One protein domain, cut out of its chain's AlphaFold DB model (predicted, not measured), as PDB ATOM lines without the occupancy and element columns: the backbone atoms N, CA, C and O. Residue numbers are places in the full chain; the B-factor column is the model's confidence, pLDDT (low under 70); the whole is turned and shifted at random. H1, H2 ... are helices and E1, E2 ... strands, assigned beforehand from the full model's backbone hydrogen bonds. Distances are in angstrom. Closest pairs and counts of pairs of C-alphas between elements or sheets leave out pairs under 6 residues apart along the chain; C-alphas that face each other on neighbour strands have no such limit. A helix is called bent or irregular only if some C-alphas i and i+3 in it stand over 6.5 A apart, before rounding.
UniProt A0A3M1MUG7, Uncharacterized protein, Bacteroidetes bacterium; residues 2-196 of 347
ATOM      1  N   GLU A   2     -48.501  19.059 -36.777       80.81
ATOM      2  CA  GLU A   2     -48.736  17.943 -37.711       80.81
ATOM      3  C   GLU A   2     -50.228  17.628 -37.903       80.81
ATOM      4  O   GLU A   2     -50.691  17.576 -39.038       80.81
ATOM      5  N   ALA A   3     -50.991  17.499 -36.811       81.44
ATOM      6  CA  ALA A   3     -52.438  17.276 -36.874       81.44
ATOM      7  C   ALA A   3     -53.151  18.352 -37.714       81.44
ATOM      8  O   ALA A   3     -53.917  18.037 -38.621       81.44
ATOM      9  N   PHE A   4     -52.807  19.621 -37.484       85.44
ATOM     10  CA  PHE A   4     -53.365  20.742 -38.232       85.44
ATOM     11  C   PHE A   4     -52.962  20.739 -39.714       85.44
ATOM     12  O   PHE A   4     -53.798  20.988 -40.575       85.44
ATOM     13  N   ALA A   5     -51.711  20.398 -40.040       86.56
ATOM     14  CA  ALA A   5     -51.263  20.266 -41.426       86.56
ATOM     15  C   ALA A   5     -52.025  19.151 -42.164       86.56
ATOM     16  O   ALA A   5     -52.460  19.356 -43.296       86.56
ATOM     17  N   ARG A   6     -52.246  17.995 -41.516       84.31
ATOM     18  CA  ARG A   6     -53.053  16.893 -42.079       84.31
ATOM     19  C   ARG A   6     -54.494  17.316 -42.324       84.31
ATOM     20  O   ARG A   6     -55.102  16.904 -43.308       84.31
ATOM     21  N   GLU A   7     -55.058  18.128 -41.445       86.62
ATOM     22  CA  GLU A   7     -56.413  18.622 -41.632       86.62
ATOM     23  C   GLU A   7     -56.516  19.662 -42.748       86.62
ATOM     24  O   GLU A   7     -57.414  19.559 -43.583       86.62
ATOM     25  N   LEU A   8     -55.593  20.628 -42.814       87.12
ATOM     26  CA  LEU A   8     -55.530  21.579 -43.925       87.12
ATOM     27  C   LEU A   8     -55.390  20.841 -45.256       87.12
ATOM     28  O   LEU A   8     -56.144  21.106 -46.186       87.12
ATOM     29  N   GLN A   9     -54.508  19.842 -45.314       88.56
ATOM     30  CA  GLN A   9     -54.344  18.974 -46.475       88.56
ATOM     31  C   GLN A   9     -55.666  18.294 -46.866       88.56
ATOM     32  O   GLN A   9     -56.071  18.358 -48.025       88.56
ATOM     33  N   ARG A  10     -56.360  17.665 -45.904       85.31
ATOM     34  CA  ARG A  10     -57.675  17.044 -46.140       85.31
ATOM     35  C   ARG A  10     -58.681  18.069 -46.651       85.31
ATOM     36  O   ARG A  10     -59.370  17.791 -47.620       85.31
ATOM     37  N   THR A  11     -58.733  19.246 -46.039       86.88
ATOM     38  CA  THR A  11     -59.669  20.324 -46.386       86.88
ATOM     39  C   THR A  11     -59.424  20.844 -47.799       86.88
ATOM     40  O   THR A  11     -60.365  21.031 -48.561       86.88
ATOM     41  N   TRP A  12     -58.162  21.041 -48.180       86.56
ATOM     42  CA  TRP A  12     -57.797  21.594 -49.484       86.56
ATOM     43  C   TRP A  12     -58.023  20.624 -50.641       86.56
ATOM     44  O   TRP A  12     -58.208  21.073 -51.771       86.56
ATOM     45  N   VAL A  13     -58.007  19.317 -50.365       82.12
ATOM     46  CA  VAL A  13     -58.210  18.252 -51.361       82.12
ATOM     47  C   VAL A  13     -59.636  17.680 -51.309       82.12
ATOM     48  O   VAL A  13     -60.071  17.019 -52.251       82.12
ATOM     49  N   ALA A  14     -60.406  17.950 -50.250       81.56
ATOM     50  CA  ALA A  14     -61.763  17.437 -50.081       81.56
ATOM     51  C   ALA A  14     -62.662  17.796 -51.275       81.56
ATOM     52  O   ALA A  14     -62.795  18.959 -51.650       81.56
ATOM     53  N   GLY A  15     -63.287  16.778 -51.870       68.69
ATOM     54  CA  GLY A  15     -64.208  16.943 -52.999       68.69
ATOM     55  C   GLY A  15     -63.548  17.329 -54.328       68.69
ATOM     56  O   GLY A  15     -64.256  17.479 -55.321       68.69
ATOM     57  N   LYS A  16     -62.215  17.460 -54.381       74.81
ATOM     58  CA  LYS A  16     -61.474  17.815 -55.595       74.81
ATOM     59  C   LYS A  16     -60.879  16.569 -56.238       74.81
ATOM     60  O   LYS A  16     -60.063  15.874 -55.633       74.81
ATOM     61  N   VAL A  17     -61.264  16.299 -57.482       73.56
ATOM     62  CA  VAL A  17     -60.743  15.174 -58.266       73.56
ATOM     63  C   VAL A  17     -60.157  15.716 -59.558       73.56
ATOM     64  O   VAL A  17     -60.888  16.156 -60.442       73.56
ATOM     65  N   TYR A  18     -58.832  15.664 -59.663       72.94
ATOM     66  CA  TYR A  18     -58.106  16.022 -60.874       72.94
ATOM     67  C   TYR A  18     -57.413  14.783 -61.447       72.94
ATOM     68  O   TYR A  18     -56.808  14.027 -60.680       72.94
ATOM     69  N   PRO A  19     -57.460  14.570 -62.777       72.44
ATOM     70  CA  PRO A  19     -56.700  13.497 -63.414       72.44
ATOM     71  C   PRO A  19     -55.187  13.715 -63.256       72.44
ATOM     72  O   PRO A  19     -54.442  12.759 -63.061       72.44
ATOM     73  N   ALA A  20     -54.750  14.978 -63.277       86.62
ATOM     74  CA  ALA A  20     -53.412  15.411 -62.900       86.62
ATOM     75  C   ALA A  20     -53.471  16.833 -62.327       86.62
ATOM     76  O   ALA A  20     -54.238  17.668 -62.809       86.62
ATOM     77  N   TRP A  21     -52.642  17.104 -61.324       88.75
ATOM     78  CA  TRP A  21     -52.459  18.432 -60.752       88.75
ATOM     79  C   TRP A  21     -51.327  19.156 -61.480       88.75
ATOM     80  O   TRP A  21     -50.161  18.771 -61.382       88.75
ATOM     81  N   THR A  22     -51.700  20.185 -62.234       92.56
ATOM     82  CA  THR A  22     -50.799  21.107 -62.935       92.56
ATOM     83  C   THR A  22     -50.471  22.319 -62.066       92.56
ATOM     84  O   THR A  22     -51.205  22.607 -61.118       92.56
ATOM     85  N   LEU A  23     -49.429  23.081 -62.418       90.69
ATOM     86  CA  LEU A  23     -49.094  24.339 -61.732       90.69
ATOM     87  C   LEU A  23     -50.303  25.284 -61.617       90.69
ATOM     88  O   LEU A  23     -50.598  25.763 -60.525       90.69
ATOM     89  N   ALA A  24     -51.046  25.473 -62.712       90.12
ATOM     90  CA  ALA A  24     -52.256  26.292 -62.724       90.12
ATOM     91  C   ALA A  24     -53.298  25.785 -61.714       90.12
ATOM     92  O   ALA A  24     -53.814  26.560 -60.915       90.12
ATOM     93  N   SER A  25     -53.553  24.470 -61.686       90.94
ATOM     94  CA  SER A  25     -54.510  23.901 -60.731       90.94
ATOM     95  C   SER A  25     -54.047  24.055 -59.281       90.94
ATOM     96  O   SER A  25     -54.878  24.304 -58.416       90.94
ATOM     97  N   LEU A  26     -52.741  23.958 -59.002       91.44
ATOM     98  CA  LEU A  26     -52.197  24.195 -57.662       91.44
ATOM     99  C   LEU A  26     -52.413  25.652 -57.238       91.44
ATOM    100  O   LEU A  26     -52.919  25.890 -56.147       91.44
ATOM    101  N   GLN A  27     -52.088  26.611 -58.108       91.19
ATOM    102  CA  GLN A  27     -52.244  28.047 -57.845       91.19
ATOM    103  C   GLN A  27     -53.708  28.468 -57.672       91.19
ATOM    104  O   GLN A  27     -54.003  29.337 -56.858       91.19
ATOM    105  N   GLU A  28     -54.626  27.851 -58.415       89.88
ATOM    106  CA  GLU A  28     -56.062  28.124 -58.312       89.88
ATOM    107  C   GLU A  28     -56.671  27.535 -57.031       89.88
ATOM    108  O   GLU A  28     -57.567  28.120 -56.426       89.88
ATOM    109  N   ASN A  29     -56.196  26.362 -56.605       88.12
ATOM    110  CA  ASN A  29     -56.849  25.596 -55.547       88.12
ATOM    111  C   ASN A  29     -56.240  25.765 -54.164       88.12
ATOM    112  O   ASN A  29     -56.923  25.439 -53.186       88.12
ATOM    113  N   PHE A  30     -54.981  26.191 -54.077       90.88
ATOM    114  CA  PHE A  30     -54.265  26.338 -52.820       90.88
ATOM    115  C   PHE A  30     -54.041  27.816 -52.506       90.88
ATOM    116  O   PHE A  30     -53.336  28.499 -53.243       90.88
ATOM    117  N   PRO A  31     -54.603  28.324 -51.396       87.88
ATOM    118  CA  PRO A  31     -54.566  29.751 -51.083       87.88
ATOM    119  C   PRO A  31     -53.166  30.264 -50.731       87.88
ATOM    120  O   PRO A  31     -52.872  31.441 -50.917       87.88
ATOM    121  N   SER A  32     -52.287  29.401 -50.214       93.94
ATOM    122  CA  SER A  32     -50.944  29.803 -49.799       93.94
ATOM    123  C   SER A  32     -49.933  29.634 -50.930       93.94
ATOM    124  O   SER A  32     -49.555  28.514 -51.282       93.94
ATOM    125  N   GLN A  33     -49.411  30.759 -51.422       92.44
ATOM    126  CA  GLN A  33     -48.286  30.774 -52.363       92.44
ATOM    127  C   GLN A  33     -47.030  30.114 -51.778       92.44
ATOM    128  O   GLN A  33     -46.309  29.423 -52.496       92.44
ATOM    129  N   GLN A  34     -46.801  30.248 -50.466       93.69
ATOM    130  CA  GLN A  34     -45.700  29.571 -49.776       93.69
ATOM    131  C   GLN A  34     -45.793  28.045 -49.923       93.69
ATOM    132  O   GLN A  34     -44.785  27.391 -50.189       93.69
ATOM    133  N   VAL A  35     -46.996  27.473 -49.794       93.75
ATOM    134  CA  VAL A  35     -47.206  26.026 -49.952       93.75
ATOM    135  C   VAL A  35     -46.919  25.593 -51.386       93.75
ATOM    136  O   VAL A  35     -46.201  24.616 -51.588       93.75
ATOM    137  N   VAL A  36     -47.418  26.329 -52.382       93.50
ATOM    138  CA  VAL A  36     -47.147  26.031 -53.798       93.50
ATOM    139  C   VAL A  36     -45.641  26.066 -54.074       93.50
ATOM    140  O   VAL A  36     -45.103  25.105 -54.622       93.50
ATOM    141  N   LYS A  37     -44.932  27.104 -53.612       90.94
ATOM    142  CA  LYS A  37     -43.474  27.213 -53.770       90.94
ATOM    143  C   LYS A  37     -42.707  26.069 -53.110       90.94
ATOM    144  O   LYS A  37     -41.743  25.580 -53.690       90.94
ATOM    145  N   LEU A  38     -43.152  25.573 -51.956       91.31
ATOM    146  CA  LEU A  38     -42.514  24.424 -51.306       91.31
ATOM    147  C   LEU A  38     -42.843  23.078 -51.963       91.31
ATOM    148  O   LEU A  38     -42.062  22.136 -51.825       91.31
ATOM    149  N   ILE A  39     -43.965  22.955 -52.677       90.69
ATOM    150  CA  ILE A  39     -44.220  21.787 -53.535       90.69
ATOM    151  C   ILE A  39     -43.216  21.777 -54.691       90.69
ATOM    152  O   ILE A  39     -42.580  20.751 -54.929       90.69
ATOM    153  N   LEU A  40     -43.035  22.918 -55.362       90.25
ATOM    154  CA  LEU A  40     -42.090  23.065 -56.475       90.25
ATOM    155  C   LEU A  40     -40.653  22.797 -56.019       90.25
ATOM    156  O   LEU A  40     -39.992  21.918 -56.567       90.25
ATOM    157  N   PHE A  41     -40.240  23.400 -54.902       89.12
ATOM    158  CA  PHE A  41     -38.945  23.136 -54.276       89.12
ATOM    159  C   PHE A  41     -38.674  21.638 -54.058       89.12
ATOM    160  O   PHE A  41     -37.595  21.145 -54.389       89.12
ATOM    161  N   GLN A  42     -39.643  20.884 -53.523       88.62
ATOM    162  CA  GLN A  42     -39.485  19.444 -53.289       88.62
ATOM    163  C   GLN A  42     -39.306  18.653 -54.592       88.62
ATOM    164  O   GLN A  42     -38.574  17.662 -54.616       88.62
ATOM    165  N   ILE A  43     -39.981  19.061 -55.666       87.31
ATOM    166  CA  ILE A  43     -39.887  18.410 -56.978       87.31
ATOM    167  C   ILE A  43     -38.526  18.699 -57.601       87.31
ATOM    168  O   ILE A  43     -37.822  17.780 -58.012       87.31
ATOM    169  N   GLU A  44     -38.128  19.963 -57.617       85.25
ATOM    170  CA  GLU A  44     -36.871  20.402 -58.211       85.25
ATOM    171  C   GLU A  44     -35.668  19.844 -57.463       85.25
ATOM    172  O   GLU A  44     -34.729  19.361 -58.087       85.25
ATOM    173  N   THR A  45     -35.726  19.785 -56.131       81.62
ATOM    174  CA  THR A  45     -34.663  19.175 -55.322       81.62
ATOM    175  C   THR A  45     -34.496  17.689 -55.640       81.62
ATOM    176  O   THR A  45     -33.372  17.199 -55.693       81.62
ATOM    177  N   LYS A  46     -35.587  16.958 -55.921       83.25
ATOM    178  CA  LYS A  46     -35.494  15.560 -56.379       83.25
ATOM    179  C   LYS A  46     -34.825  15.447 -57.745       83.25
ATOM    180  O   LYS A  46     -34.038  14.529 -57.959       83.25
ATOM    181  N   VAL A  47     -35.124  16.371 -58.658       81.81
ATOM    182  CA  VAL A  47     -34.479  16.423 -59.976       81.81
ATOM    183  C   VAL A  47     -32.990  16.739 -59.832       81.81
ATOM    184  O   VAL A  47     -32.174  16.019 -60.400       81.81
ATOM    185  N   LEU A  48     -32.632  17.748 -59.031       78.62
ATOM    186  CA  LEU A  48     -31.243  18.093 -58.717       78.62
ATOM    187  C   LEU A  48     -30.489  16.898 -58.135       78.62
ATOM    188  O   LEU A  48     -29.419  16.564 -58.631       78.62
ATOM    189  N   GLN A  49     -31.072  16.218 -57.143       78.75
ATOM    190  CA  GLN A  49     -30.459  15.044 -56.528       78.75
ATOM    191  C   GLN A  49     -30.200  13.952 -57.566       78.75
ATOM    192  O   GLN A  49     -29.098  13.422 -57.641       78.75
ATOM    193  N   HIS A  50     -31.178  13.665 -58.426       80.12
ATOM    194  CA  HIS A  50     -31.006  12.668 -59.477       80.12
ATOM    195  C   HIS A  50     -29.908  13.059 -60.479       80.12
ATOM    196  O   HIS A  50     -29.122  12.216 -60.905       80.12
ATOM    197  N   MET A  51     -29.821  14.342 -60.843       77.00
ATOM    198  CA  MET A  51     -28.751  14.848 -61.705       77.00
ATOM    199  C   MET A  51     -27.375  14.771 -61.033       77.00
ATOM    200  O   MET A  51     -26.387  14.477 -61.708       77.00
ATOM    201  N   GLN A  52     -27.307  15.006 -59.722       76.25
ATOM    202  CA  GLN A  52     -26.089  14.873 -58.933       76.25
ATOM    203  C   GLN A  52     -25.635  13.418 -58.832       76.25
ATOM    204  O   GLN A  52     -24.461  13.131 -59.065       76.25
ATOM    205  N   ASP A  53     -26.561  12.494 -58.582       78.50
ATOM    206  CA  ASP A  53     -26.281  11.059 -58.477       78.50
ATOM    207  C   ASP A  53     -25.742  10.469 -59.792       78.50
ATOM    208  O   ASP A  53     -24.980   9.503 -59.780       78.50
ATOM    209  N   MET A  54     -26.097  11.062 -60.937       81.69
ATOM    210  CA  MET A  54     -25.556  10.671 -62.243       81.69
ATOM    211  C   MET A  54     -24.103  11.125 -62.480       81.69
ATOM    212  O   MET A  54     -23.473  10.651 -63.423       81.69
ATOM    213  N   GLY A  55     -23.556  12.022 -61.652       74.62
ATOM    214  CA  GLY A  55     -22.133  12.385 -61.665       74.62
ATOM    215  C   GLY A  55     -21.646  13.150 -62.902       74.62
ATOM    216  O   GLY A  55     -20.445  13.215 -63.146       74.62
ATOM    217  N   PHE A  56     -22.554  13.719 -63.702       68.94
ATOM    218  CA  PHE A  56     -22.197  14.411 -64.948       68.94
ATOM    219  C   PHE A  56     -21.696  15.848 -64.759       68.94
ATOM    220  O   PHE A  56     -21.119  16.405 -65.692       68.94
ATOM    221  N   TRP A  57     -21.924  16.458 -63.592       71.06
ATOM    222  CA  TRP A  57     -21.700  17.886 -63.368       71.06
ATOM    223  C   TRP A  57     -20.952  18.165 -62.066       71.06
ATOM    224  O   TRP A  57     -21.158  17.470 -61.071       71.06
ATOM    225  N   ASP A  58     -20.125  19.211 -62.082       68.31
ATOM    226  CA  ASP A  58     -19.503  19.778 -60.888       68.31
ATOM    227  C   ASP A  58     -20.466  20.784 -60.242       68.31
ATOM    228  O   ASP A  58     -20.753  21.848 -60.796       68.31
ATOM    229  N   TRP A  59     -21.017  20.405 -59.092       65.38
ATOM    230  CA  TRP A  59     -22.016  21.190 -58.366       65.38
ATOM    231  C   TRP A  59     -21.390  22.231 -57.430       65.38
ATOM    232  O   TRP A  59     -22.119  23.069 -56.909       65.38
ATOM    233  N   GLU A  60     -20.067  22.208 -57.229       59.44
ATOM    234  CA  GLU A  60     -19.371  23.079 -56.272       59.44
ATOM    235  C   GLU A  60     -19.120  24.504 -56.810       59.44
ATOM    236  O   GLU A  60     -18.858  25.418 -56.030       59.44
ATOM    237  N   ASP A  61     -19.251  24.731 -58.124       61.16
ATOM    238  CA  ASP A  61     -18.994  26.036 -58.765       61.16
ATOM    239  C   ASP A  61     -20.125  27.070 -58.554       61.16
ATOM    240  O   ASP A  61     -19.954  28.251 -58.852       61.16
ATOM    241  N   GLY A  62     -21.308  26.673 -58.062       58.53
ATOM    242  CA  GLY A  62     -22.458  27.567 -57.809       58.53
ATOM    243  C   GLY A  62     -23.102  28.199 -59.064       58.53
ATOM    244  O   GLY A  62     -24.316  28.404 -59.108       58.53
ATOM    245  N   GLN A  63     -22.341  28.421 -60.142       62.97
ATOM    246  CA  GLN A  63     -22.817  28.936 -61.432       62.97
ATOM    247  C   GLN A  63     -23.798  27.984 -62.116       62.97
ATOM    248  O   GLN A  63     -24.711  28.421 -62.821       62.97
ATOM    249  N   LEU A  64     -23.621  26.676 -61.910       68.94
ATOM    250  CA  LEU A  64     -24.532  25.664 -62.427       68.94
ATOM    251  C   LEU A  64     -25.925  25.821 -61.811       68.94
ATOM    252  O   LEU A  64     -26.914  25.789 -62.535       68.94
ATOM    253  N   ILE A  65     -26.003  26.083 -60.504       66.00
ATOM    254  CA  ILE A  65     -27.268  26.267 -59.782       66.00
ATOM    255  C   ILE A  65     -28.014  27.501 -60.300       66.00
ATOM    256  O   ILE A  65     -29.215  27.427 -60.555       66.00
ATOM    257  N   ALA A  66     -27.299  28.599 -60.574       61.56
ATOM    258  CA  ALA A  66     -27.895  29.796 -61.169       61.56
ATOM    259  C   ALA A  66     -28.492  29.532 -62.567       61.56
ATOM    260  O   ALA A  66     -29.597  29.976 -62.863       61.56
ATOM    261  N   ARG A  67     -27.805  28.758 -63.421       69.00
ATOM    262  CA  ARG A  67     -28.294  28.411 -64.775       69.00
ATOM    263  C   ARG A  67     -29.420  27.381 -64.776       69.00
ATOM    264  O   ARG A  67     -30.193  27.308 -65.727       69.00
ATOM    265  N   VAL A  68     -29.506  26.580 -63.722       75.38
ATOM    266  CA  VAL A  68     -30.576  25.603 -63.537       75.38
ATOM    267  C   VAL A  68     -31.908  26.285 -63.174       75.38
ATOM    268  O   VAL A  68     -32.966  25.710 -63.425       75.38
ATOM    269  N   GLY A  69     -31.888  27.539 -62.702       70.31
ATOM    270  CA  GLY A  69     -33.095  28.351 -62.497       70.31
ATOM    271  C   GLY A  69     -33.992  28.417 -63.738       70.31
ATOM    272  O   GLY A  69     -35.134  27.968 -63.682       70.31
ATOM    273  N   ASP A  70     -33.437  28.841 -64.879       73.88
ATOM    274  CA  ASP A  70     -34.163  28.947 -66.158       73.88
ATOM    275  C   ASP A  70     -34.733  27.604 -66.642       73.88
ATOM    276  O   ASP A  70     -35.756  27.539 -67.331       73.88
ATOM    277  N   PHE A  71     -34.038  26.510 -66.328       81.44
ATOM    278  CA  PHE A  71     -34.490  25.163 -66.648       81.44
ATOM    279  C   PHE A  71     -35.713  24.785 -65.814       81.44
ATOM    280  O   PHE A  71     -36.688  24.268 -66.363       81.44
ATOM    281  N   PHE A  72     -35.681  25.069 -64.514       83.38
ATOM    282  CA  PHE A  72     -36.804  24.776 -63.636       83.38
ATOM    283  C   PHE A  72     -38.027  25.611 -63.960       83.38
ATOM    284  O   PHE A  72     -39.098  25.027 -64.091       83.38
ATOM    285  N   ASP A  73     -37.865  26.901 -64.242       79.44
ATOM    286  CA  ASP A  73     -38.979  27.773 -64.620       79.44
ATOM    287  C   ASP A  73     -39.759  27.201 -65.826       79.44
ATOM    288  O   ASP A  73     -40.988  27.219 -65.863       79.44
ATOM    289  N   ARG A  74     -39.060  26.578 -66.788       79.88
ATOM    290  CA  ARG A  74     -39.686  25.902 -67.942       79.88
ATOM    291  C   ARG A  74     -40.333  24.559 -67.605       79.88
ATOM    292  O   ARG A  74     -41.273  24.147 -68.287       79.88
ATOM    293  N   ILE A  75     -39.815  23.835 -66.615       80.81
ATOM    294  CA  ILE A  75     -40.364  22.539 -66.195       80.81
ATOM    295  C   ILE A  75     -41.579  22.714 -65.295       80.81
ATOM    296  O   ILE A  75     -42.507  21.909 -65.397       80.81
ATOM    297  N   GLU A  76     -41.618  23.761 -64.470       83.31
ATOM    298  CA  GLU A  76     -42.775  24.083 -63.632       83.31
ATOM    299  C   GLU A  76     -44.058  24.181 -64.481       83.31
ATOM    300  O   GLU A  76     -45.095  23.628 -64.111       83.31
ATOM    301  N   GLU A  77     -43.985  24.771 -65.681       80.50
ATOM    302  CA  GLU A  77     -45.114  24.849 -66.624       80.50
ATOM    303  C   GLU A  77     -45.595  23.485 -67.147       80.50
ATOM    304  O   GLU A  77     -46.735  23.344 -67.596       80.50
ATOM    305  N   LYS A  78     -44.725  22.472 -67.133       85.44
ATOM    306  CA  LYS A  78     -45.021  21.103 -67.586       85.44
ATOM    307  C   LYS A  78     -45.344  20.160 -66.435       85.44
ATOM    308  O   LYS A  78     -45.502  18.960 -66.660       85.44
ATOM    309  N   LEU A  79     -45.471  20.692 -65.221       87.50
ATOM    310  CA  LEU A  79     -45.794  19.916 -64.042       87.50
ATOM    311  C   LEU A  79     -47.123  19.170 -64.214       87.50
ATOM    312  O   LEU A  79     -48.156  19.767 -64.524       87.50
ATOM    313  N   ALA A  80     -47.096  17.866 -63.951       89.88
ATOM    314  CA  ALA A  80     -48.275  17.017 -63.881       89.88
ATOM    315  C   ALA A  80     -48.091  15.987 -62.759       89.88
ATOM    316  O   ALA A  80     -47.312  15.045 -62.894       89.88
ATOM    317  N   LEU A  81     -48.799  16.178 -61.646       86.81
ATOM    318  CA  LEU A  81     -48.734  15.291 -60.482       86.81
ATOM    319  C   LEU A  81     -49.981  14.415 -60.399       86.81
ATOM    320  O   LEU A  81     -51.107  14.914 -60.472       86.81
ATOM    321  N   SER A  82     -49.804  13.116 -60.170       85.56
ATOM    322  CA  SER A  82     -50.933  12.253 -59.818       85.56
ATOM    323  C   SER A  82     -51.471  12.608 -58.419       85.56
ATOM    324  O   SER A  82     -50.725  13.113 -57.571       85.56
ATOM    325  N   PRO A  83     -52.739  12.282 -58.102       79.56
ATOM    326  CA  PRO A  83     -53.268  12.452 -56.745       79.56
ATOM    327  C   PRO A  83     -52.430  11.741 -55.668       79.56
ATOM    328  O   PRO A  83     -52.269  12.253 -54.560       79.56
ATOM    329  N   THR A  84     -51.849  10.584 -56.004       82.75
ATOM    330  CA  THR A  84     -50.985   9.810 -55.101       82.75
ATOM    331  C   THR A  84     -49.650  10.501 -54.822       82.75
ATOM    332  O   THR A  84     -49.143  10.402 -53.708       82.75
ATOM    333  N   GLN A  85     -49.102  11.240 -55.791       85.12
ATOM    334  CA  GLN A  85     -47.872  12.020 -55.629       85.12
ATOM    335  C   GLN A  85     -48.111  13.330 -54.878       85.12
ATOM    336  O   GLN A  85     -47.275  13.738 -54.073       85.12
ATOM    337  N   LEU A  86     -49.244  13.991 -55.124       87.56
ATOM    338  CA  LEU A  86     -49.537  15.288 -54.522       87.56
ATOM    339  C   LEU A  86     -49.676  15.205 -53.004       87.56
ATOM    340  O   LEU A  86     -49.172  16.074 -52.300       87.56
ATOM    341  N   SER A  87     -50.372  14.186 -52.500       85.25
ATOM    342  CA  SER A  87     -50.689  14.061 -51.076       85.25
ATOM    343  C   SER A  87     -49.459  14.242 -50.164       85.25
ATOM    344  O   SER A  87     -49.460  15.188 -49.370       85.25
ATOM    345  N   PRO A  88     -48.377  13.446 -50.288       87.38
ATOM    346  CA  PRO A  88     -47.196  13.627 -49.443       87.38
ATOM    347  C   PRO A  88     -46.510  14.987 -49.648       87.38
ATOM    348  O   PRO A  88     -46.102  15.609 -48.669       87.38
ATOM    349  N   LEU A  89     -46.435  15.492 -50.887       90.44
ATOM    350  CA  LEU A  89     -45.826  16.798 -51.183       90.44
ATOM    351  C   LEU A  89     -46.576  17.947 -50.501       90.44
ATOM    352  O   LEU A  89     -45.954  18.827 -49.903       90.44
ATOM    353  N   LEU A  90     -47.909  17.916 -50.569       90.31
ATOM    354  CA  LEU A  90     -48.788  18.917 -49.977       90.31
ATOM    355  C   LEU A  90     -48.693  18.906 -48.451       90.31
ATOM    356  O   LEU A  90     -48.591  19.968 -47.846       90.31
ATOM    357  N   PHE A  91     -48.691  17.722 -47.831       89.19
ATOM    358  CA  PHE A  91     -48.520  17.609 -46.383       89.19
ATOM    359  C   PHE A  91     -47.201  18.242 -45.922       89.19
ATOM    360  O   PHE A  91     -47.208  19.090 -45.028       89.19
ATOM    361  N   ASN A  92     -46.086  17.881 -46.563       86.25
ATOM    362  CA  ASN A  92     -44.772  18.424 -46.221       86.25
ATOM    363  C   ASN A  92     -44.721  19.938 -46.430       86.25
ATOM    364  O   ASN A  92     -44.258  20.673 -45.560       86.25
ATOM    365  N   ALA A  93     -45.239  20.420 -47.562       90.50
ATOM    366  CA  ALA A  93     -45.255  21.841 -47.870       90.50
ATOM    367  C   ALA A  93     -46.075  22.631 -46.839       90.50
ATOM    368  O   ALA A  93     -45.606  23.656 -46.347       90.50
ATOM    369  N   LEU A  94     -47.253  22.134 -46.443       91.19
ATOM    370  CA  LEU A  94     -48.069  22.725 -45.376       91.19
ATOM    371  C   LEU A  94     -47.329  22.741 -44.040       91.19
ATOM    372  O   LEU A  94     -47.253  23.777 -43.385       91.19
ATOM    373  N   TYR A  95     -46.752  21.607 -43.646       91.31
ATOM    374  CA  TYR A  95     -46.018  21.493 -42.393       91.31
ATOM    375  C   TYR A  95     -44.848  22.486 -42.322       91.31
ATOM    376  O   TYR A  95     -44.724  23.220 -41.339       91.31
ATOM    377  N   HIS A  96     -44.036  22.576 -43.375       87.62
ATOM    378  CA  HIS A  96     -42.913  23.511 -43.437       87.62
ATOM    379  C   HIS A  96     -43.359  24.970 -43.555       87.62
ATOM    380  O   HIS A  96     -42.748  25.838 -42.937       87.62
ATOM    381  N   SER A  97     -44.466  25.250 -44.248       93.00
ATOM    382  CA  SER A  97     -45.046  26.600 -44.289       93.00
ATOM    383  C   SER A  97     -45.469  27.056 -42.894       93.00
ATOM    384  O   SER A  97     -45.183  28.184 -42.504       93.00
ATOM    385  N   LEU A  98     -46.079  26.166 -42.103       92.44
ATOM    386  CA  LEU A  98     -46.409  26.439 -40.703       92.44
ATOM    387  C   LEU A  98     -45.145  26.605 -39.841       92.44
ATOM    388  O   LEU A  98     -45.124  27.457 -38.959       92.44
ATOM    389  N   GLN A  99     -44.074  25.840 -40.089       92.50
ATOM    390  CA  GLN A  99     -42.796  26.031 -39.383       92.50
ATOM    391  C   GLN A  99     -42.188  27.408 -39.663       92.50
ATOM    392  O   GLN A  99     -41.773  28.077 -38.719       92.50
ATOM    393  N   ILE A 100     -42.158  27.835 -40.930       91.69
ATOM    394  CA  ILE A 100     -41.691  29.173 -41.319       91.69
ATOM    395  C   ILE A 100     -42.567  30.235 -40.664       91.69
ATOM    396  O   ILE A 100     -42.043  31.182 -40.092       91.69
ATOM    397  N   LEU A 101     -43.888  30.048 -40.675       93.25
ATOM    398  CA  LEU A 101     -44.816  31.005 -40.089       93.25
ATOM    399  C   LEU A 101     -44.575  31.177 -38.584       93.25
ATOM    400  O   LEU A 101     -44.380  32.298 -38.134       93.25
ATOM    401  N   PHE A 102     -44.539  30.092 -37.804       91.44
ATOM    402  CA  PHE A 102     -44.456  30.182 -36.338       91.44
ATOM    403  C   PHE A 102     -43.039  30.332 -35.785       91.44
ATOM    404  O   PHE A 102     -42.862  30.812 -34.667       91.44
ATOM    405  N   ARG A 103     -42.018  29.868 -36.512       92.00
ATOM    406  CA  ARG A 103     -40.616  29.875 -36.066       92.00
ATOM    407  C   ARG A 103     -39.688  30.300 -37.211       92.00
ATOM    408  O   ARG A 103     -38.780  29.538 -37.550       92.00
ATOM    409  N   PRO A 104     -39.870  31.501 -37.787       90.00
ATOM    410  CA  PRO A 104     -39.221  31.907 -39.036       90.00
ATOM    411  C   PRO A 104     -37.697  31.805 -38.979       90.00
ATOM    412  O   PRO A 104     -37.093  31.186 -39.851       90.00
ATOM    413  N   GLN A 105     -37.068  32.311 -37.913       90.56
ATOM    414  CA  GLN A 105     -35.611  32.257 -37.757       90.56
ATOM    415  C   GLN A 105     -35.073  30.818 -37.765       90.56
ATOM    416  O   GLN A 105     -34.099  30.521 -38.460       90.56
ATOM    417  N   ALA A 106     -35.681  29.932 -36.976       91.44
ATOM    418  CA  ALA A 106     -35.217  28.556 -36.833       91.44
ATOM    419  C   ALA A 106     -35.534  27.725 -38.084       91.44
ATOM    420  O   ALA A 106     -34.688  26.964 -38.545       91.44
ATOM    421  N   ALA A 107     -36.731  27.891 -38.650       91.88
ATOM    422  CA  ALA A 107     -37.177  27.156 -39.826       91.88
ATOM    423  C   ALA A 107     -36.371  27.538 -41.074       91.88
ATOM    424  O   ALA A 107     -35.853  26.653 -41.752       91.88
ATOM    425  N   LEU A 108     -36.196  28.837 -41.341       89.38
ATOM    426  CA  LEU A 108     -35.388  29.303 -42.469       89.38
ATOM    427  C   LEU A 108     -33.895  29.034 -42.239       89.38
ATOM    428  O   LEU A 108     -33.199  28.611 -43.157       89.38
ATOM    429  N   GLY A 109     -33.406  29.163 -41.002       88.81
ATOM    430  CA  GLY A 109     -32.042  28.762 -40.655       88.81
ATOM    431  C   GLY A 109     -31.780  27.281 -40.945       88.81
ATOM    432  O   GLY A 109     -30.749  26.938 -41.517       88.81
ATOM    433  N   GLN A 110     -32.732  26.401 -40.621       87.75
ATOM    434  CA  GLN A 110     -32.655  24.979 -40.961       87.75
ATOM    435  C   GLN A 110     -32.768  24.734 -42.475       87.75
ATOM    436  O   GLN A 110     -32.073  23.862 -42.998       87.75
ATOM    437  N   PHE A 111     -33.613  25.491 -43.179       87.19
ATOM    438  CA  PHE A 111     -33.774  25.419 -44.635       87.19
ATOM    439  C   PHE A 111     -32.470  25.736 -45.374       87.19
ATOM    440  O   PHE A 111     -32.036  24.962 -46.227       87.19
ATOM    441  N   TYR A 112     -31.790  26.813 -44.987       85.75
ATOM    442  CA  TYR A 112     -30.529  27.215 -45.604       85.75
ATOM    443  C   TYR A 112     -29.337  26.392 -45.094       85.75
ATOM    444  O   TYR A 112     -28.570  25.858 -45.892       85.75
ATOM    445  N   PHE A 113     -29.189  26.227 -43.779       85.81
ATOM    446  CA  PHE A 113     -27.948  25.751 -43.148       85.81
ATOM    447  C   PHE A 113     -28.066  24.384 -42.467       85.81
ATOM    448  O   PHE A 113     -27.167  23.970 -41.736       85.81
ATOM    449  N   GLY A 114     -29.156  23.646 -42.692       78.31
ATOM    450  CA  GLY A 114     -29.402  22.374 -42.008       78.31
ATOM    451  C   GLY A 114     -28.308  21.315 -42.201       78.31
ATOM    452  O   GLY A 114     -28.102  20.489 -41.317       78.31
ATOM    453  N   GLN A 115     -27.598  21.340 -43.334       70.62
ATOM    454  CA  GLN A 115     -26.499  20.413 -43.656       70.62
ATOM    455  C   GLN A 115     -25.189  21.111 -44.025       70.62
ATOM    456  O   GLN A 115     -24.212  20.448 -44.363       70.62
ATOM    457  N   ARG A 116     -25.159  22.443 -43.978       78.25
ATOM    458  CA  ARG A 116     -24.033  23.237 -44.465       78.25
ATOM    459  C   ARG A 116     -23.740  24.383 -43.526       78.25
ATOM    460  O   ARG A 116     -24.647  25.044 -43.029       78.25
ATOM    461  N   ALA A 117     -22.455  24.606 -43.281       84.19
ATOM    462  CA  ALA A 117     -21.999  25.708 -42.446       84.19
ATOM    463  C   ALA A 117     -22.127  27.061 -43.162       84.19
ATOM    464  O   ALA A 117     -22.284  28.081 -42.495       84.19
ATOM    465  N   ALA A 118     -22.078  27.055 -44.497       87.31
ATOM    466  CA  ALA A 118     -22.209  28.230 -45.343       87.31
ATOM    467  C   ALA A 118     -22.855  27.889 -46.691       87.31
ATOM    468  O   ALA A 118     -22.932  26.723 -47.077       87.31
ATOM    469  N   LEU A 119     -23.323  28.931 -47.368       86.06
ATOM    470  CA  LEU A 119     -23.946  28.920 -48.685       86.06
ATOM    471  C   LEU A 119     -23.303  30.005 -49.539       86.06
ATOM    472  O   LEU A 119     -23.200  31.142 -49.073       86.06
ATOM    473  N   MET A 120     -22.922  29.683 -50.773       85.25
ATOM    474  CA  MET A 120     -22.512  30.710 -51.735       85.25
ATOM    475  C   MET A 120     -23.691  31.649 -52.024       85.25
ATOM    476  O   MET A 120     -24.851  31.241 -51.913       85.25
ATOM    477  N   LEU A 121     -23.425  32.915 -52.360       85.69
ATOM    478  CA  LEU A 121     -24.498  33.899 -52.554       85.69
ATOM    479  C   LEU A 121     -25.477  33.507 -53.657       85.69
ATOM    480  O   LEU A 121     -26.684  33.669 -53.488       85.69
ATOM    481  N   GLU A 122     -24.972  32.953 -54.751       81.12
ATOM    482  CA  GLU A 122     -25.771  32.500 -55.883       81.12
ATOM    483  C   GLU A 122     -26.723  31.371 -55.467       81.12
ATOM    484  O   GLU A 122     -27.905  31.388 -55.806       81.12
ATOM    485  N   GLU A 123     -26.236  30.427 -54.659       82.19
ATOM    486  CA  GLU A 123     -27.046  29.338 -54.112       82.19
ATOM    487  C   GLU A 123     -28.082  29.854 -53.109       82.19
ATOM    488  O   GLU A 123     -29.245  29.452 -53.141       82.19
ATOM    489  N   PHE A 124     -27.681  30.761 -52.213       85.44
ATOM    490  CA  PHE A 124     -28.585  31.364 -51.237       85.44
ATOM    491  C   PHE A 124     -29.718  32.124 -51.939       85.44
ATOM    492  O   PHE A 124     -30.886  31.971 -51.576       85.44
ATOM    493  N   SER A 125     -29.382  32.896 -52.975       84.44
ATOM    494  CA  SER A 125     -30.340  33.607 -53.822       84.44
ATOM    495  C   SER A 125     -31.293  32.638 -54.524       84.44
ATOM    496  O   SER A 125     -32.511  32.795 -54.432       84.44
ATOM    497  N   PHE A 126     -30.758  31.563 -55.114       82.31
ATOM    498  CA  PHE A 126     -31.564  30.512 -55.731       82.31
ATOM    499  C   PHE A 126     -32.588  29.924 -54.752       82.31
ATOM    500  O   PHE A 126     -33.771  29.867 -55.067       82.31
ATOM    501  N   TYR A 127     -32.184  29.535 -53.540       85.38
ATOM    502  CA  TYR A 127     -33.123  28.972 -52.561       85.38
ATOM    503  C   TYR A 127     -34.112  30.004 -52.003       85.38
ATOM    504  O   TYR A 127     -35.224  29.640 -51.611       85.38
ATOM    505  N   THR A 128     -33.750  31.288 -52.003       87.62
ATOM    506  CA  THR A 128     -34.627  32.369 -51.532       87.62
ATOM    507  C   THR A 128     -35.895  32.492 -52.385       87.62
ATOM    508  O   THR A 128     -36.941  32.858 -51.856       87.62
ATOM    509  N   ARG A 129     -35.877  32.069 -53.658       85.06
ATOM    510  CA  ARG A 129     -37.052  32.113 -54.556       85.06
ATOM    511  C   ARG A 129     -38.253  31.273 -54.099       85.06
ATOM    512  O   ARG A 129     -39.361  31.460 -54.604       85.06
ATOM    513  N   TYR A 130     -38.042  30.338 -53.171       88.12
ATOM    514  CA  TYR A 130     -39.105  29.504 -52.599       88.12
ATOM    515  C   TYR A 130     -39.622  30.017 -51.253       88.12
ATOM    516  O   TYR A 130     -40.542  29.425 -50.682       88.12
ATOM    517  N   VAL A 131     -39.043  31.099 -50.731       89.00
ATOM    518  CA  VAL A 131     -39.461  31.733 -49.483       89.00
ATOM    519  C   VAL A 131     -40.335  32.932 -49.825       89.00
ATOM    520  O   VAL A 131     -39.881  33.900 -50.416       89.00
ATOM    521  N   VAL A 132     -41.611  32.836 -49.465       91.69
ATOM    522  CA  VAL A 132     -42.628  33.884 -49.632       91.69
ATOM    523  C   VAL A 132     -42.966  34.497 -48.278       91.69
ATOM    524  O   VAL A 132     -43.081  35.708 -48.135       91.69
ATOM    525  N   TYR A 133     -43.127  33.663 -47.255       91.38
ATOM    526  CA  TYR A 133     -43.325  34.126 -45.890       91.38
ATOM    527  C   TYR A 133     -41.994  34.541 -45.292       91.38
ATOM    528  O   TYR A 133     -41.037  33.767 -45.325       91.38
ATOM    529  N   PHE A 134     -41.964  35.732 -44.691       91.44
ATOM    530  CA  PHE A 134     -40.740  36.315 -44.148       91.44
ATOM    531  C   PHE A 134     -39.620  36.430 -45.196       91.44
ATOM    532  O   PHE A 134     -38.448  36.313 -44.852       91.44
ATOM    533  N   ASP A 135     -39.959  36.657 -46.466       87.81
ATOM    534  CA  ASP A 135     -39.010  36.875 -47.568       87.81
ATOM    535  C   ASP A 135     -38.045  38.049 -47.316       87.81
ATOM    536  O   ASP A 135     -36.889  38.028 -47.750       87.81
ATOM    537  N   PHE A 136     -38.473  39.038 -46.533       85.88
ATOM    538  CA  PHE A 136     -37.644  40.150 -46.084       85.88
ATOM    539  C   PHE A 136     -36.427  39.703 -45.255       85.88
ATOM    540  O   PHE A 136     -35.397  40.373 -45.296       85.88
ATOM    541  N   LEU A 137     -36.487  38.560 -44.553       87.75
ATOM    542  CA  LEU A 137     -35.347  38.013 -43.804       87.75
ATOM    543  C   LEU A 137     -34.172  37.637 -44.719       87.75
ATOM    544  O   LEU A 137     -33.103  38.246 -44.594       87.75
ATOM    545  N   PRO A 138     -34.313  36.656 -45.635       87.62
ATOM    546  CA  PRO A 138     -33.237  36.314 -46.553       87.62
ATOM    547  C   PRO A 138     -32.886  37.480 -47.485       87.62
ATOM    548  O   PRO A 138     -31.706  37.668 -47.770       87.62
ATOM    549  N   SER A 139     -33.850  38.318 -47.882       85.88
ATOM    550  CA  SER A 139     -33.588  39.489 -48.735       85.88
ATOM    551  C   SER A 139     -32.689  40.533 -48.061       85.88
ATOM    552  O   SER A 139     -31.778  41.076 -48.693       85.88
ATOM    553  N   ALA A 140     -32.893  40.795 -46.767       84.56
ATOM    554  CA  ALA A 140     -32.041  41.700 -46.000       84.56
ATOM    555  C   ALA A 140     -30.621  41.140 -45.835       84.56
ATOM    556  O   ALA A 140     -29.646  41.888 -45.928       84.56
ATOM    557  N   LEU A 141     -30.491  39.826 -45.626       87.25
ATOM    558  CA  LEU A 141     -29.191  39.165 -45.521       87.25
ATOM    559  C   LEU A 141     -28.434  39.148 -46.852       87.25
ATOM    560  O   LEU A 141     -27.235  39.420 -46.853       87.25
ATOM    561  N   LEU A 142     -29.123  38.894 -47.968       85.44
ATOM    562  CA  LEU A 142     -28.563  39.026 -49.316       85.44
ATOM    563  C   LEU A 142     -28.061  40.450 -49.558       85.44
ATOM    564  O   LEU A 142     -26.886  40.645 -49.857       85.44
ATOM    565  N   SER A 143     -28.909  41.449 -49.302       83.19
ATOM    566  CA  SER A 143     -28.547  42.865 -49.451       83.19
ATOM    567  C   SER A 143     -27.348  43.255 -48.581       83.19
ATOM    568  O   SER A 143     -26.484  44.026 -49.000       83.19
ATOM    569  N   TYR A 144     -27.278  42.740 -47.349       86.75
ATOM    570  CA  TYR A 144     -26.134  42.940 -46.463       86.75
ATOM    571  C   TYR A 144     -24.867  42.321 -47.057       86.75
ATOM    572  O   TYR A 144     -23.836  42.987 -47.150       86.75
ATOM    573  N   ALA A 145     -24.939  41.065 -47.488       84.12
ATOM    574  CA  ALA A 145     -23.794  40.348 -48.018       84.12
ATOM    575  C   ALA A 145     -23.235  41.000 -49.292       84.12
ATOM    576  O   ALA A 145     -22.022  41.183 -49.392       84.12
ATOM    577  N   GLU A 146     -24.106  41.450 -50.198       85.19
ATOM    578  CA  GLU A 146     -23.734  42.187 -51.412       85.19
ATOM    579  C   GLU A 146     -23.039  43.516 -51.088       85.19
ATOM    580  O   GLU A 146     -21.959  43.798 -51.609       85.19
ATOM    581  N   ARG A 147     -23.599  44.318 -50.168       85.31
ATOM    582  CA  ARG A 147     -23.004  45.605 -49.747       85.31
ATOM    583  C   ARG A 147     -21.630  45.443 -49.102       85.31
ATOM    584  O   ARG A 147     -20.795  46.337 -49.208       85.31
ATOM    585  N   HIS A 148     -21.409  44.324 -48.419       88.31
ATOM    586  CA  HIS A 148     -20.153  44.013 -47.745       88.31
ATOM    587  C   HIS A 148     -19.194  43.162 -48.593       88.31
ATOM    588  O   HIS A 148     -18.123  42.799 -48.106       88.31
ATOM    589  N   GLY A 149     -19.539  42.863 -49.851       89.75
ATOM    590  CA  GLY A 149     -18.697  42.085 -50.763       89.75
ATOM    591  C   GLY A 149     -18.427  40.654 -50.287       89.75
ATOM    592  O   GLY A 149     -17.377  40.088 -50.601       89.75
ATOM    593  N   LEU A 150     -19.333  40.079 -49.491       88.62
ATOM    594  CA  LEU A 150     -19.231  38.688 -49.057       88.62
ATOM    595  C   LEU A 150     -19.501  37.765 -50.250       88.62
ATOM    596  O   LEU A 150     -20.301  38.087 -51.115       88.62
ATOM    597  N   LYS A 151     -18.842  36.604 -50.295       87.81
ATOM    598  CA  LYS A 151     -19.087  35.579 -51.331       87.81
ATOM    599  C   LYS A 151     -20.040  34.475 -50.878       87.81
ATOM    600  O   LYS A 151     -20.574  33.739 -51.698       87.81
ATOM    601  N   ALA A 152     -20.228  34.356 -49.570       89.00
ATOM    602  CA  ALA A 152     -21.055  33.343 -48.950       89.00
ATOM    603  C   ALA A 152     -21.704  33.901 -47.681       89.00
ATOM    604  O   ALA A 152     -21.143  34.780 -47.020       89.00
ATOM    605  N   ILE A 153     -22.868  33.362 -47.336       88.50
ATOM    606  CA  ILE A 153     -23.537  33.580 -46.055       88.50
ATOM    607  C   ILE A 153     -23.303  32.329 -45.220       88.50
ATOM    608  O   ILE A 153     -23.605  31.220 -45.659       88.50
ATOM    609  N   ASP A 154     -22.759  32.498 -44.019       92.12
ATOM    610  CA  ASP A 154     -22.592  31.404 -43.070       92.12
ATOM    611  C   ASP A 154     -23.708  31.375 -42.018       92.12
ATOM    612  O   ASP A 154     -24.459  32.337 -41.809       92.12
ATOM    613  N   LYS A 155     -23.817  30.235 -41.338       92.19
ATOM    614  CA  LYS A 155     -24.820  30.020 -40.296       92.19
ATOM    615  C   LYS A 155     -24.679  31.008 -39.131       92.19
ATOM    616  O   LYS A 155     -25.688  31.387 -38.542       92.19
ATOM    617  N   LYS A 156     -23.461  31.453 -38.805       92.44
ATOM    618  CA  LYS A 156     -23.232  32.401 -37.702       92.44
ATOM    619  C   LYS A 156     -23.775  33.780 -38.054       92.44
ATOM    620  O   LYS A 156     -24.423  34.411 -37.223       92.44
ATOM    621  N   LEU A 157     -23.562  34.224 -39.291       90.56
ATOM    622  CA  LEU A 157     -24.111  35.469 -39.807       90.56
ATOM    623  C   LEU A 157     -25.645  35.433 -39.784       90.56
ATOM    624  O   LEU A 157     -26.265  36.411 -39.369       90.56
ATOM    625  N   TRP A 158     -26.257  34.300 -40.149       91.94
ATOM    626  CA  TRP A 158     -27.704  34.102 -40.009       91.94
ATOM    627  C   TRP A 158     -28.176  34.249 -38.561       91.94
ATOM    628  O   TRP A 158     -29.079  35.038 -38.281       91.94
ATOM    629  N   GLU A 159     -27.551  33.521 -37.634       92.38
ATOM    630  CA  GLU A 159     -27.899  33.546 -36.210       92.38
ATOM    631  C   GLU A 159     -27.747  34.944 -35.593       92.38
ATOM    632  O   GLU A 159     -28.561  35.332 -34.756       92.38
ATOM    633  N   GLU A 160     -26.759  35.726 -36.038       91.69
ATOM    634  CA  GLU A 160     -26.528  37.088 -35.554       91.69
ATOM    635  C   GLU A 160     -27.510  38.113 -36.147       91.69
ATOM    636  O   GLU A 160     -27.977  39.010 -35.436       91.69
ATOM    637  N   LYS A 161     -27.788  38.038 -37.456       88.56
ATOM    638  CA  LYS A 161     -28.521  39.090 -38.180       88.56
ATOM    639  C   LYS A 161     -30.021  38.842 -38.265       88.56
ATOM    640  O   LYS A 161     -30.769  39.811 -38.169       88.56
ATOM    641  N   ALA A 162     -30.480  37.597 -38.392       87.12
ATOM    642  CA  ALA A 162     -31.907  37.304 -38.564       87.12
ATOM    643  C   ALA A 162     -32.795  37.858 -37.424       87.12
ATOM    644  O   ALA A 162     -33.812  38.478 -37.740       87.12
ATOM    645  N   PRO A 163     -32.420  37.762 -36.127       90.31
ATOM    646  CA  PRO A 163     -33.190  38.399 -35.052       90.31
ATOM    647  C   PRO A 163     -33.271  39.921 -35.183       90.31
ATOM    648  O   PRO A 163     -34.303  40.517 -34.895       90.31
ATOM    649  N   ARG A 164     -32.183  40.560 -35.637       88.69
ATOM    650  CA  ARG A 164     -32.134  42.018 -35.804       88.69
ATOM    651  C   ARG A 164     -33.036  42.476 -36.938       88.69
ATOM    652  O   ARG A 164     -33.682  43.502 -36.804       88.69
ATOM    653  N   VAL A 165     -33.101  41.715 -38.028       86.38
ATOM    654  CA  VAL A 165     -33.988  42.033 -39.153       86.38
ATOM    655  C   VAL A 165     -35.460  41.929 -38.740       86.38
ATOM    656  O   VAL A 165     -36.241  42.782 -39.141       86.38
ATOM    657  N   LEU A 166     -35.840  40.951 -37.904       82.94
ATOM    658  CA  LEU A 166     -37.202  40.894 -37.348       82.94
ATOM    659  C   LEU A 166     -37.529  42.137 -36.514       82.94
ATOM    660  O   LEU A 166     -38.584  42.726 -36.709       82.94
ATOM    661  N   ALA A 167     -36.615  42.556 -35.635       84.94
ATOM    662  CA  ALA A 167     -36.813  43.757 -34.822       84.94
ATOM    663  C   ALA A 167     -36.952  45.022 -35.691       84.94
ATOM    664  O   ALA A 167     -37.869  45.810 -35.494       84.94
ATOM    665  N   VAL A 168     -36.091  45.174 -36.705       84.81
ATOM    666  CA  VAL A 168     -36.160  46.298 -37.654       84.81
ATOM    667  C   VAL A 168     -37.466  46.283 -38.449       84.81
ATOM    668  O   VAL A 168     -38.046  47.341 -38.663       84.81
ATOM    669  N   TYR A 169     -37.967  45.109 -38.849       84.62
ATOM    670  CA  TYR A 169     -39.261  45.008 -39.527       84.62
ATOM    671  C   TYR A 169     -40.389  45.581 -38.661       84.62
ATOM    672  O   TYR A 169     -41.178  46.381 -39.159       84.62
ATOM    673  N   GLU A 170     -40.460  45.221 -37.376       82.44
ATOM    674  CA  GLU A 170     -41.500  45.735 -36.471       82.44
ATOM    675  C   GLU A 170     -41.391  47.256 -36.282       82.44
ATOM    676  O   GLU A 170     -42.401  47.961 -36.282       82.44
ATOM    677  N   GLU A 171     -40.164  47.775 -36.178       82.75
ATOM    678  CA  GLU A 171     -39.898  49.212 -36.064       82.75
ATOM    679  C   GLU A 171     -40.303  49.987 -37.330       82.75
ATOM    680  O   GLU A 171     -40.949  51.034 -37.235       82.75
ATOM    681  N   GLU A 172     -39.956  49.491 -38.520       81.12
ATOM    682  CA  GLU A 172     -40.209  50.186 -39.790       81.12
ATOM    683  C   GLU A 172     -41.668  50.082 -40.246       81.12
ATOM    684  O   GLU A 172     -42.232  51.054 -40.754       81.12
ATOM    685  N   THR A 173     -42.295  48.919 -40.065       80.44
ATOM    686  CA  THR A 173     -43.664  48.664 -40.542       80.44
ATOM    687  C   THR A 173     -44.740  49.040 -39.533       80.44
ATOM    688  O   THR A 173     -45.904  49.162 -39.915       80.44
ATOM    689  N   GLN A 174     -44.369  49.245 -38.262       87.56
ATOM    690  CA  GLN A 174     -45.301  49.439 -37.145       87.56
ATOM    691  C   GLN A 174     -46.298  48.270 -36.978       87.56
ATOM    692  O   GLN A 174     -47.336  48.418 -36.330       87.56
ATOM    693  N   GLU A 175     -45.993  47.102 -37.552       89.38
ATOM    694  CA  GLU A 175     -46.754  45.860 -37.431       89.38
ATOM    695  C   GLU A 175     -45.941  44.867 -36.593       89.38
ATOM    696  O   GLU A 175     -44.777  44.602 -36.892       89.38
ATOM    697  N   SER A 176     -46.549  44.283 -35.555       93.06
ATOM    698  CA  SER A 176     -45.881  43.219 -34.800       93.06
ATOM    699  C   SER A 176     -45.785  41.933 -35.621       93.06
ATOM    700  O   SER A 176     -46.696  41.599 -36.389       93.06
ATOM    701  N   ILE A 177     -44.736  41.141 -35.392       91.19
ATOM    702  CA  ILE A 177     -44.574  39.832 -36.037       91.19
ATOM    703  C   ILE A 177     -45.773  38.923 -35.751       91.19
ATOM    704  O   ILE A 177     -46.217  38.203 -36.640       91.19
ATOM    705  N   GLU A 178     -46.356  38.982 -34.553       91.94
ATOM    706  CA  GLU A 178     -47.552  38.201 -34.206       91.94
ATOM    707  C   GLU A 178     -48.767  38.563 -35.076       91.94
ATOM    708  O   GLU A 178     -49.541  37.686 -35.477       91.94
ATOM    709  N   THR A 179     -48.928  39.848 -35.406       92.62
ATOM    710  CA  THR A 179     -50.012  40.329 -36.276       92.62
ATOM    711  C   THR A 179     -49.789  39.849 -37.707       92.62
ATOM    712  O   THR A 179     -50.693  39.264 -38.309       92.62
ATOM    713  N   TYR A 180     -48.557  39.989 -38.203       91.06
ATOM    714  CA  TYR A 180     -48.146  39.489 -39.511       91.06
ATOM    715  C   TYR A 180     -48.374  37.970 -39.636       91.06
ATOM    716  O   TYR A 180     -48.993  37.501 -40.592       91.06
ATOM    717  N   GLN A 181     -47.949  37.193 -38.634       93.12
ATOM    718  CA  GLN A 181     -48.165  35.743 -38.555       93.12
ATOM    719  C   GLN A 181     -49.647  35.379 -38.580       93.12
ATOM    720  O   GLN A 181     -50.046  34.479 -39.321       93.12
ATOM    721  N   SER A 182     -50.460  36.075 -37.781       92.50
ATOM    722  CA  SER A 182     -51.901  35.829 -37.704       92.50
ATOM    723  C   SER A 182     -52.555  36.047 -39.064       92.50
ATOM    724  O   SER A 182     -53.266  35.164 -39.538       92.50
ATOM    725  N   ARG A 183     -52.239  37.155 -39.745       93.38
ATOM    726  CA  ARG A 183     -52.745  37.451 -41.092       93.38
ATOM    727  C   ARG A 183     -52.371  36.362 -42.099       93.38
ATOM    728  O   ARG A 183     -53.243  35.844 -42.791       93.38
ATOM    729  N   LEU A 184     -51.098  35.964 -42.153       92.62
ATOM    730  CA  LEU A 184     -50.647  34.904 -43.064       92.62
ATOM    731  C   LEU A 184     -51.328  33.559 -42.786       92.62
ATOM    732  O   LEU A 184     -51.597  32.785 -43.708       92.62
ATOM    733  N   LEU A 185     -51.601  33.259 -41.516       93.06
ATOM    734  CA  LEU A 185     -52.267  32.022 -41.139       93.06
ATOM    735  C   LEU A 185     -53.755  32.053 -41.493       93.06
ATOM    736  O   LEU A 185     -54.284  31.036 -41.940       93.06
ATOM    737  N   GLU A 186     -54.418  33.198 -41.328       93.44
ATOM    738  CA  GLU A 186     -55.793  33.400 -41.790       93.44
ATOM    739  C   GLU A 186     -55.900  33.228 -43.310       93.44
ATOM    740  O   GLU A 186     -56.794  32.525 -43.785       93.44
ATOM    741  N   GLU A 187     -54.955  33.801 -44.063       91.44
ATOM    742  CA  GLU A 187     -54.845  33.643 -45.518       91.44
ATOM    743  C   GLU A 187     -54.656  32.172 -45.910       91.44
ATOM    744  O   GLU A 187     -55.387  31.655 -46.756       91.44
ATOM    745  N   MET A 188     -53.724  31.465 -45.259       92.75
ATOM    746  CA  MET A 188     -53.490  30.040 -45.508       92.75
ATOM    747  C   MET A 188     -54.730  29.203 -45.175       92.75
ATOM    748  O   MET A 188     -55.158  28.372 -45.971       92.75
ATOM    749  N   ALA A 189     -55.319  29.386 -43.998       90.62
ATOM    750  CA  ALA A 189     -56.433  28.561 -43.549       90.62
ATOM    751  C   ALA A 189     -57.776  28.948 -44.190       90.62
ATOM    752  O   ALA A 189     -58.737  28.192 -44.046       90.62
ATOM    753  N   GLN A 190     -57.858  30.110 -44.854       90.31
ATOM    754  CA  GLN A 190     -59.105  30.746 -45.303       90.31
ATOM    755  C   GLN A 190     -60.150  30.856 -44.180       90.31
ATOM    756  O   GLN A 190     -61.353  30.691 -44.387       90.31
ATOM    757  N   LYS A 191     -59.681  31.102 -42.955       91.19
ATOM    758  CA  LYS A 191     -60.492  31.178 -41.733       91.19
ATOM    759  C   LYS A 191     -59.969  32.304 -40.858       91.19
ATOM    760  O   LYS A 191     -58.791  32.624 -40.912       91.19
ATOM    761  N   LYS A 192     -60.831  32.878 -40.018       91.38
ATOM    762  CA  LYS A 192     -60.410  33.919 -39.067       91.38
ATOM    763  C   LYS A 192     -59.656  33.312 -37.885       91.38
ATOM    764  O   LYS A 192     -59.994  32.219 -37.430       91.38
ATOM    765  N   TRP A 193     -58.719  34.059 -37.316       88.00
ATOM    766  CA  TRP A 193     -57.841  33.636 -36.232       88.00
ATOM    767  C   TRP A 193     -58.585  33.078 -35.011       88.00
ATOM    768  O   TRP A 193     -58.228  31.983 -34.577       88.00
ATOM    769  N   PRO A 194     -59.692  33.677 -34.520       89.75
ATOM    770  CA  PRO A 194     -60.445  33.097 -33.404       89.75
ATOM    771  C   PRO A 194     -60.998  31.696 -33.701       89.75
ATOM    772  O   PRO A 194     -61.042  30.842 -32.821       89.75
ATOM    773  N   GLN A 195     -61.401  31.439 -34.951       88.25
ATOM    774  CA  GLN A 195     -61.889  30.123 -35.369       88.25
ATOM    775  C   GLN A 195     -60.740  29.116 -35.436       88.25
ATOM    776  O   GLN A 195     -60.917  27.968 -35.049       88.25
ATOM    777  N   ILE A 196     -59.565  29.549 -35.900       86.62
ATOM    778  CA  ILE A 196     -58.360  28.717 -35.952       86.62
ATOM    779  C   ILE A 196     -57.906  28.343 -34.538       86.62
ATOM    780  O   ILE A 196     -57.618  27.178 -34.289       86.62
TER     781      ILE A 196
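This is residues 2 to 196 of the 347 residues of an uncharacterized protein of Bacteroidetes bacterium (UniProt A0A3M1MUG7). This is a flat slab of helices in two halves joined by H6: in one half H1, H3, H6 and H10 pack on H5, and in the other H6, H9, H8 and H7 follow one another round a small ring, with the short strand pair E1 and E2 at one end of it. H4 packs on H7 along one margin of the slab, H10 runs from the end of H9 back to H5, and residues 52 to 58, at the end of H3 and beyond it, stick out. The printed part has 195 residues with eleven named helices and two named strands, in the order H1 H2 H3 H4 H5 H6 E1 H7 H8 E2 H9 H10 H11; the sheet, E1 - E2, is antiparallel and the class is mostly helix. The whole is compact, with a radius of gyration of the C-alphas of 17.7 A, and spans 52 by 49 by 24 A.

Start at the sheet, where E1, residues 118 to 120, and E2, residues 152 to 154, run antiparallel at 163 degrees; look for N 119 and O 153, 2.9 A apart, and N 153 and O 119, 2.8 A apart, both within hydrogen-bond range. H7, residues 121 to 128, follows E1 by a tight link, and it forms a helical hairpin with H8, residues 136 to 147: they touch at Thr 128 and Pro 138, the closest C-alphas at 6.5 A, at a shallow tilt of 12 degrees. With its residues 63 to 69 alone, H4, residues 63 to 76, touches H7, the closest C-alphas being those of Ala 66 and Glu 122 at 6.3 A. H9, residues 155 to 173, touches H8 at a steep tilt of 65 degrees, with Leu 137 and Val 165 the closest C-alphas at 6.3 A. H9 is only just irregular, C-alphas 160 and 163 being 6.8 A apart, and has a kink of 30 degrees near residue 162. H6, residues 104 to 113, touches H9 at C-alphas 113 and 155, the closest at 6.0 A, opposite ways at a shallow tilt of 34 degrees, only just short of steep. Now go to H5, residues 83 to 102, the hub, which touches four helices. Its closest C-alphas are Ile 100 to Ala 107 of H6, 5.2 A; Val 35 to Ala 93, 5.1 A, for H3, residues 33 to 53, at a steep tilt of 66 degrees; Ala 5 to Tyr 95, 5.5 A, for H1, residues 2 to 13; and Leu 101 to Gln 181, 6.0 A, for H10, residues 177 to 189, at a shallow tilt of 18 degrees. H2, residues 23 to 29, and H3 only just touch, and only at the corner, with 3 pairs of C-alphas within 8 A, the closest those of Leu 26 and Val 36 at 6.6 A. H11, residues 193 to 196, touches H10, the closest C-alphas being Glu 186 and Trp 193 at 5.9 A. In H1, H2, H3, H6, H7, H8 and H10 every O i to N i+4 pair is within hydrogen-bond range; H4 has 8 of 10, H5 14 of 16 and H9 13 of 15, and H11 is too short for such a pair.

Find C-alpha 118, where E1 begins, at (-22.209, 28.230, -45.343). H3, the longest helix by residues, starts at C-alpha 33, (-48.286, 30.774, -52.363), and measures 30.2 A; H5 measures 28.4 A, H9 26.5 A and H4 20.7 A. H11 ends at C-alpha 196, (-58.360, 28.717, -35.952).

The C-alphas farthest apart are those of Phe 56 and Pro 194, 53.0 A. The printed part has no cut and no long link. Mean pLDDT of the printed part is 85.3; look for values under 70 at residue 15, residue 56 and residues 58 to 67.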